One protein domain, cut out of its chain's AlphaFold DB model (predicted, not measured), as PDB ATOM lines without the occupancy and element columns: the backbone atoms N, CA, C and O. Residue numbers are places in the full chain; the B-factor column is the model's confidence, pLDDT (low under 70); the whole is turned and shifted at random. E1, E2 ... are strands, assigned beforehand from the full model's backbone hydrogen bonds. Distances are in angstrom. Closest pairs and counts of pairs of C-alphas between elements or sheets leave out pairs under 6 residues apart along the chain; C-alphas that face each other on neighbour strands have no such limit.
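Overview. This is residues 11 to 71 of the 147 residues of an uncharacterized protein of Burkholderia sp. Bp8998 (UniProt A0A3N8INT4). A strongly twisted sheet of three antiparallel strands is the one sheet of this small domain, with E1 in the middle, the longer E2 bent sharply beside it and the short E3 on its other side. The long link of residues 38 to 64 sweeps back past the sheet and includes a narrow loop near Asp 56, closed by a short antiparallel pairing of residues 50 to 51 with 59 to 60. The printed part has 61 residues, no named helix and three named strands, E1, E2 and E3 along the chain, in the sheet order E2, E1, E3. The class is all strand, though under half of the residues, 26 of 61, are in named elements. The whole is compact, with a radius of gyration of the C-alphas of 11.4 A, and elongated, spanning 32 by 20 by 17 A.

Along the chain. E1, residues 16 to 24, begins at C-alpha 16 (49.949, 25.434, -49.952) and is 24.8 A long. E2, residues 27 to 37, is 25.4 A long and bends by 76 degrees at residue 33. E3, residues 65 to 70, is 15.4 A long and ends at C-alpha 70 (53.822, 28.915, -51.460).

Arrangement. E1 is the inner strand. E1 and E2 form a hairpin at 157 degrees, with N 22 and O 29 within hydrogen-bond range at 2.8 A. E3 is antiparallel to E1 at 143 degrees, with N 19 and O 67 within range at 2.8 A. The edge strands E2 and E3 have their closest C-alphas, Leu 34 and Ala 69, 7.6 A apart.

Size, cuts and confidence. The C-alphas farthest apart, Gly 40 and Asp 56, are 33.7 A apart. The printed part has no cut. The link E1 to E2 is tight, and E2 to E3 is long, with 27 residues. The mean pLDDT of the printed part is 76.2; residues 24 to 27, 32 and 51 to 61 are under 70.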
ATOM      1  N   THR A  11      37.229  28.130 -46.695       92.00
ATOM      2  CA  THR A  11      37.926  26.962 -47.221       92.00
ATOM      3  C   THR A  11      39.153  27.377 -48.028       92.00
ATOM      4  O   THR A  11      39.079  28.277 -48.866       92.00
ATOM      5  N   PHE A  12      40.276  26.691 -47.831       88.50
ATOM      6  CA  PHE A  12      41.454  26.876 -48.671       88.50
ATOM      7  C   PHE A  12      41.194  26.345 -50.084       88.50
ATOM      8  O   PHE A  12      40.720  25.223 -50.266       88.50
ATOM      9  N   ALA A  13      41.508  27.159 -51.093       85.62
ATOM     10  CA  ALA A  13      41.267  26.823 -52.496       85.62
ATOM     11  C   ALA A  13      42.355  25.925 -53.113       85.62
ATOM     12  O   ALA A  13      42.105  25.265 -54.119       85.62
ATOM     13  N   GLU A  14      43.566  25.920 -52.548       80.69
ATOM     14  CA  GLU A  14      44.722  25.212 -53.100       80.69
ATOM     15  C   GLU A  14      45.621  24.643 -51.994       80.69
ATOM     16  O   GLU A  14      45.645  25.133 -50.867       80.69
ATOM     17  N   ASP A  15      46.366  23.588 -52.325       82.75
ATOM     18  CA  ASP A  15      47.401  23.046 -51.449       82.75
ATOM     19  C   ASP A  15      48.552  24.049 -51.338       82.75
ATOM     20  O   ASP A  15      49.145  24.451 -52.344       82.75
ATOM     21  N   GLY A  16      48.926  24.417 -50.115       80.88
ATOM     22  CA  GLY A  16      49.949  25.434 -49.952       80.88
ATOM     23  C   GLY A  16      50.432  25.670 -48.535       80.88
ATOM     24  O   GLY A  16      49.879  25.188 -47.555       80.88
ATOM     25  N   LEU A  17      51.511  26.431 -48.453       80.94
ATOM     26  CA  LEU A  17      51.947  27.152 -47.280       80.94
ATOM     27  C   LEU A  17      51.224  28.489 -47.250       80.94
ATOM     28  O   LEU A  17      51.243  29.242 -48.223       80.94
ATOM     29  N   TYR A  18      50.635  28.793 -46.106       83.44
ATOM     30  CA  TYR A  18      49.949  30.044 -45.866       83.44
ATOM     31  C   TYR A  18      50.606  30.786 -44.710       83.44
ATOM     32  O   TYR A  18      51.035  30.189 -43.720       83.44
ATOM     33  N   ARG A  19      50.673  32.107 -44.843       84.81
ATOM     34  CA  ARG A  19      51.141  33.024 -43.810       84.81
ATOM     35  C   ARG A  19      49.937  33.615 -43.092       84.81
ATOM     36  O   ARG A  19      48.983  34.037 -43.743       84.81
ATOM     37  N   ALA A  20      49.982  33.652 -41.768       86.25
ATOM     38  CA  ALA A  20      48.957  34.322 -40.989       86.25
ATOM     39  C   ALA A  20      49.161  35.841 -41.076       86.25
ATOM     40  O   ALA A  20      50.284  36.337 -40.979       86.25
ATOM     41  N   VAL A  21      48.077  36.580 -41.275       84.88
ATOM     42  CA  VAL A  21      48.065  38.035 -41.419       84.88
ATOM     43  C   VAL A  21      46.969  38.620 -40.530       84.88
ATOM     44  O   VAL A  21      45.849  38.108 -40.493       84.88
ATOM     45  N   ARG A  22      47.272  39.713 -39.820       80.56
ATOM     46  CA  ARG A  22      46.272  40.604 -39.210       80.56
ATOM     47  C   ARG A  22      46.351  41.915 -39.916       80.56
ATOM     48  O   ARG A  22      47.434  42.475 -40.040       80.56
ATOM     49  N   THR A  23      45.187  42.480 -40.148       72.31
ATOM     50  CA  THR A  23      45.071  43.923 -40.263       72.31
ATOM     51  C   THR A  23      44.629  44.436 -38.896       72.31
ATOM     52  O   THR A  23      43.565  44.056 -38.410       72.31
ATOM     53  N   THR A  24      45.454  45.236 -38.227       64.50
ATOM     54  CA  THR A  24      45.018  46.040 -37.077       64.50
ATOM     55  C   THR A  24      44.925  47.499 -37.518       64.50
ATOM     56  O   THR A  24      45.490  47.884 -38.541       64.50
ATOM     57  N   GLY A  25      44.224  48.341 -36.753       52.91
ATOM     58  CA  GLY A  25      44.087  49.770 -37.069       52.91
ATOM     59  C   GLY A  25      45.415  50.533 -37.211       52.91
ATOM     60  O   GLY A  25      45.414  51.622 -37.774       52.91
ATOM     61  N   ASN A  26      46.534  49.947 -36.767       56.91
ATOM     62  CA  ASN A  26      47.876  50.527 -36.842       56.91
ATOM     63  C   ASN A  26      48.786  49.865 -37.902       56.91
ATOM     64  O   ASN A  26      49.954  50.235 -37.995       56.91
ATOM     65  N   GLY A  27      48.297  48.901 -38.694       62.12
ATOM     66  CA  GLY A  27      49.079  48.271 -39.764       62.12
ATOM     67  C   GLY A  27      48.698  46.820 -40.077       62.12
ATOM     68  O   GLY A  27      47.825  46.225 -39.446       62.12
ATOM     69  N   ALA A  28      49.371  46.237 -41.072       70.12
ATOM     70  CA  ALA A  28      49.250  44.820 -41.406       70.12
ATOM     71  C   ALA A  28      50.431  44.036 -40.817       70.12
ATOM     72  O   ALA A  28      51.574  44.230 -41.222       70.12
ATOM     73  N   TYR A  29      50.146  43.140 -39.878       74.44
ATOM     74  CA  TYR A  29      51.122  42.254 -39.254       74.44
ATOM     75  C   TYR A  29      51.090  40.883 -39.913       74.44
ATOM     76  O   TYR A  29      50.013  40.354 -40.188       74.44
ATOM     77  N   ARG A  30      52.259  40.281 -40.131       77.44
ATOM     78  CA  ARG A  30      52.399  38.951 -40.734       77.44
ATOM     79  C   ARG A  30      53.145  38.022 -39.785       77.44
ATOM     80  O   ARG A  30      54.031  38.468 -39.057       77.44
ATOM     81  N   SER A  31      52.793  36.740 -39.782       74.38
ATOM     82  CA  SER A  31      53.566  35.725 -39.070       74.38
ATOM     83  C   SER A  31      54.895  35.468 -39.772       74.38
ATOM     84  O   SER A  31      54.987  35.540 -41.000       74.38
ATOM     85  N   LEU A  32      55.916  35.110 -38.996       69.75
ATOM     86  CA  LEU A  32      57.139  34.498 -39.517       69.75
ATOM     87  C   LEU A  32      56.866  33.075 -39.990       69.75
ATOM     88  O   LEU A  32      57.367  32.659 -41.028       69.75
ATOM     89  N   GLN A  33      56.077  32.317 -39.225       71.06
ATOM     90  CA  GLN A  33      55.792  30.927 -39.544       71.06
ATOM     91  C   GLN A  33      54.839  30.820 -40.731       71.06
ATOM     92  O   GLN A  33      53.802  31.488 -40.786       71.06
ATOM     93  N   LEU A  34      55.178  29.908 -41.634       77.25
ATOM     94  CA  LEU A  34      54.284  29.394 -42.657       77.25
ATOM     95  C   LEU A  34      53.611  28.116 -42.153       77.25
ATOM     96  O   LEU A  34      54.250  27.282 -41.509       77.25
ATOM     97  N   LYS A  35      52.322  27.955 -42.454       80.56
ATOM     98  CA  LYS A  35      51.552  26.766 -42.086       80.56
ATOM     99  C   LYS A  35      51.022  26.058 -43.332       80.56
ATOM    100  O   LYS A  35      50.451  26.727 -44.192       80.56
ATOM    101  N   PRO A  36      51.198  24.732 -43.446       83.31
ATOM    102  CA  PRO A  36      50.629  23.983 -44.553       83.31
ATOM    103  C   PRO A  36      49.113  23.826 -44.385       83.31
ATOM    104  O   PRO A  36      48.642  23.518 -43.289       83.31
ATOM    105  N   PHE A  37      48.385  23.984 -45.487       85.56
ATOM    106  CA  PHE A  37      46.968  23.663 -45.630       85.56
ATOM    107  C   PHE A  37      46.718  22.951 -46.960       85.56
ATOM    108  O   PHE A  37      47.461  23.131 -47.934       85.56
ATOM    109  N   LYS A  38      45.679  22.120 -46.983       86.12
ATOM    110  CA  LYS A  38      45.170  21.431 -48.166       86.12
ATOM    111  C   LYS A  38      43.967  22.156 -48.746       86.12
ATOM    112  O   LYS A  38      43.203  22.787 -48.020       86.12
ATOM    113  N   ALA A  39      43.768  22.018 -50.053       86.69
ATOM    114  CA  ALA A  39      42.518  22.419 -50.674       86.69
ATOM    115  C   ALA A  39      41.351  21.691 -49.984       86.69
ATOM    116  O   ALA A  39      41.381  20.470 -49.829       86.69
ATOM    117  N   GLY A  40      40.333  22.435 -49.559       87.62
ATOM    118  CA  GLY A  40      39.225  21.884 -48.775       87.62
ATOM    119  C   GLY A  40      39.389  21.998 -47.255       87.62
ATOM    120  O   GLY A  40      38.390  21.866 -46.547       87.62
ATOM    121  N   ASP A  41      40.590  22.290 -46.739       91.00
ATOM    122  CA  ASP A  41      40.768  22.562 -45.310       91.00
ATOM    123  C   ASP A  41      40.006  23.836 -44.917       91.00
ATOM    124  O   ASP A  41      39.893  24.782 -45.700       91.00
ATOM    125  N   ILE A  42      39.508  23.879 -43.681       91.00
ATOM    126  CA  ILE A  42      38.833  25.056 -43.128       91.00
ATOM    127  C   ILE A  42      39.847  25.884 -42.339       91.00
ATOM    128  O   ILE A  42      40.526  25.377 -41.439       91.00
ATOM    129  N   ALA A  43      39.933  27.175 -42.654       90.06
ATOM    130  CA  ALA A  43      40.763  28.126 -41.936       90.06
ATOM    131  C   ALA A  43      40.377  28.174 -40.445       90.06
ATOM    132  O   ALA A  43      39.201  28.369 -40.123       90.06
ATOM    133  N   PRO A  44      41.348  28.029 -39.521       88.25
ATOM    134  CA  PRO A  44      41.095  28.089 -38.086       88.25
ATOM    135  C   PRO A  44      40.312  29.340 -37.675       88.25
ATOM    136  O   PRO A  44      40.677  30.456 -38.038       88.25
ATOM    137  N   THR A  45      39.255  29.142 -36.884       84.94
ATOM    138  CA  THR A  45      38.420  30.221 -36.324       84.94
ATOM    139  C   THR A  45      38.892  30.705 -34.956       84.94
ATOM    140  O   THR A  45      38.562  31.815 -34.547       84.94
ATOM    141  N   GLY A  46      39.656  29.872 -34.246       79.06
ATOM    142  CA  GLY A  46      40.223  30.196 -32.943       79.06
ATOM    143  C   GLY A  46      41.486  31.049 -33.026       79.06
ATOM    144  O   GLY A  46      42.014  31.333 -34.103       79.06
ATOM    145  N   ASN A  47      41.996  31.416 -31.852       79.00
ATOM    146  CA  ASN A  47      43.253  32.135 -31.740       79.00
ATOM    147  C   ASN A  47      44.407  31.293 -32.285       79.00
ATOM    148  O   ASN A  47      44.584  30.128 -31.919       79.00
ATOM    149  N   VAL A  48      45.213  31.908 -33.141       76.50
ATOM    150  CA  VAL A  48      46.446  31.315 -33.645       76.50
ATOM    151  C   VAL A  48      47.596  32.027 -32.970       76.50
ATOM    152  O   VAL A  48      47.681  33.245 -33.062       76.50
ATOM    153  N   LYS A  49      48.459  31.250 -32.312       74.81
ATOM    154  CA  LYS A  49      49.648  31.729 -31.617       74.81
ATOM    155  C   LYS A  49      50.883  31.537 -32.499       74.81
ATOM    156  O   LYS A  49      51.279  30.398 -32.743       74.81
ATOM    157  N   MET A  50      51.456  32.618 -33.025       71.50
ATOM    158  CA  MET A  50      52.601  32.580 -33.955       71.50
ATOM    159  C   MET A  50      53.536  33.763 -33.742       71.50
ATOM    160  O   MET A  50      53.091  34.806 -33.300       71.50
ATOM    161  N   LEU A  51      54.816  33.644 -34.086       65.88
ATOM    162  CA  LEU A  51      55.744  34.774 -33.979       65.88
ATOM    163  C   LEU A  51      55.487  35.776 -35.101       65.88
ATOM    164  O   LEU A  51      55.286  35.392 -36.256       65.88
ATOM    165  N   LEU A  52      55.521  37.057 -34.758       69.25
ATOM    166  CA  LEU A  52      55.431  38.148 -35.718       69.25
ATOM    167  C   LEU A  52      56.725  38.332 -36.507       69.25
ATOM    168  O   LEU A  52      57.818  38.085 -36.002       69.25
ATOM    169  N   GLU A  53      56.586  38.828 -37.739       63.88
ATOM    170  CA  GLU A  53      57.701  39.188 -38.625       63.88
ATOM    171  C   GLU A  53      58.691  40.177 -38.001       63.88
ATOM    172  O   GLU A  53      59.878  40.115 -38.303       63.88
ATOM    173  N   ALA A  54      58.230  41.009 -37.064       60.31
ATOM    174  CA  ALA A  54      59.067  41.958 -36.335       60.31
ATOM    175  C   ALA A  54      60.145  41.304 -35.441       60.31
ATOM    176  O   ALA A  54      61.004  42.021 -34.941       60.31
ATOM    177  N   ALA A  55      60.122  39.975 -35.253       52.66
ATOM    178  CA  ALA A  55      61.133  39.193 -34.526       52.66
ATOM    179  C   ALA A  55      61.443  39.672 -33.088       52.66
ATOM    180  O   ALA A  55      62.412  39.234 -32.474       52.66
ATOM    181  N   ASP A  56      60.575  40.501 -32.513       56.50
ATOM    182  CA  ASP A  56      60.656  41.076 -31.166       56.50
ATOM    183  C   ASP A  56      60.142  40.123 -30.069       56.50
ATOM    184  O   ASP A  56      60.002  40.503 -28.907       56.50
ATOM    185  N   GLY A  57      59.855  38.868 -30.430       49.75
ATOM    186  CA  GLY A  57      59.259  37.877 -29.538       49.75
ATOM    187  C   GLY A  57      57.771  38.108 -29.274       49.75
ATOM    188  O   GLY A  57      57.187  37.374 -28.475       49.75
ATOM    189  N   ILE A  58      57.139  39.084 -29.938       56.53
ATOM    190  CA  ILE A  58      55.700  39.294 -29.828       56.53
ATOM    191  C   ILE A  58      54.983  38.228 -30.653       56.53
ATOM    192  O   ILE A  58      55.245  37.995 -31.839       56.53
ATOM    193  N   GLU A  59      54.054  37.558 -29.987       63.56
ATOM    194  CA  GLU A  59      53.220  36.543 -30.594       63.56
ATOM    195  C   GLU A  59      51.952  37.197 -31.138       63.56
ATOM    196  O   GLU A  59      51.244  37.948 -30.469       63.56
ATOM    197  N   PHE A  60      51.653  36.883 -32.386       68.19
ATOM    198  CA  PHE A  60      50.327  36.998 -32.933       68.19
ATOM    199  C   PHE A  60      49.413  36.105 -32.099       68.19
ATOM    200  O   PHE A  60      49.607  34.897 -32.106       68.19
ATOM    201  N   ASP A  61      48.462  36.693 -31.377       68.38
ATOM    202  CA  ASP A  61      47.406  35.982 -30.656       68.38
ATOM    203  C   ASP A  61      46.049  36.575 -31.058       68.38
ATOM    204  O   ASP A  61      45.808  37.788 -30.957       68.38
ATOM    205  N   GLY A  62      45.183  35.726 -31.611       72.56
ATOM    206  CA  GLY A  62      43.867  36.110 -32.116       72.56
ATOM    207  C   GLY A  62      43.512  35.500 -33.474       72.56
ATOM    208  O   GLY A  62      44.287  34.716 -34.031       72.56
ATOM    209  N   PRO A  63      42.334  35.853 -34.017       79.19
ATOM    210  CA  PRO A  63      41.917  35.429 -35.347       79.19
ATOM    211  C   PRO A  63      42.824  36.042 -36.422       79.19
ATOM    212  O   PRO A  63      43.158  37.231 -36.377       79.19
ATOM    213  N   VAL A  64      43.210  35.214 -37.390       87.12
ATOM    214  CA  VAL A  64      44.125  35.546 -38.491       87.12
ATOM    215  C   VAL A  64      43.444  35.326 -39.833       87.12
ATOM    216  O   VAL A  64      42.635  34.417 -39.987       87.12
ATOM    217  N   GLN A  65      43.831  36.107 -40.828       89.88
ATOM    218  CA  GLN A  65      43.603  35.771 -42.226       89.88
ATOM    219  C   GLN A  65      44.803  34.988 -42.764       89.88
ATOM    220  O   GLN A  65      45.936  35.234 -42.354       89.88
ATOM    221  N   TRP A  66      44.583  34.061 -43.688       87.38
ATOM    222  CA  TRP A  66      45.646  33.237 -44.257       87.38
ATOM    223  C   TRP A  66      45.949  33.650 -45.687       87.38
ATOM    224  O   TRP A  66      45.133  33.477 -46.588       87.38
ATOM    225  N   LEU A  67      47.147  34.176 -45.910       86.25
ATOM    226  CA  LEU A  67      47.611  34.560 -47.234       86.25
ATOM    227  C   LEU A  67      48.449  33.434 -47.831       86.25
ATOM    228  O   LEU A  67      49.379  32.954 -47.184       86.25
ATOM    229  N   TRP A  68      48.135  33.022 -49.059       81.12
ATOM    230  CA  TRP A  68      48.944  32.034 -49.766       81.12
ATOM    231  C   TRP A  68      50.375  32.557 -49.922       81.12
ATOM    232  O   TRP A  68      50.591  33.687 -50.362       81.12
ATOM    233  N   ALA A  69      51.345  31.735 -49.538       75.12
ATOM    234  CA  ALA A  69      52.762  32.072 -49.565       75.12
ATOM    235  C   ALA A  69      53.592  31.054 -50.346       75.12
ATOM    236  O   ALA A  69      54.779  31.262 -50.519       75.12
ATOM    237  N   GLY A  70      53.032  29.929 -50.784       70.88
ATOM    238  CA  GLY A  70      53.822  28.915 -51.460       70.88
ATOM    239  C   GLY A  70      53.140  27.559 -51.537       70.88
ATOM    240  O   GLY A  70      52.112  27.335 -50.926       70.88
ATOM    241  N   SER A  71      53.738  26.613 -52.244       72.75
ATOM    242  CA  SER A  71      53.417  25.189 -52.180       72.75
ATOM    243  C   SER A  71      54.235  24.508 -51.075       72.75
ATOM    244  O   SER A  71      55.433  24.758 -50.950       72.75
TER     245      SER A  71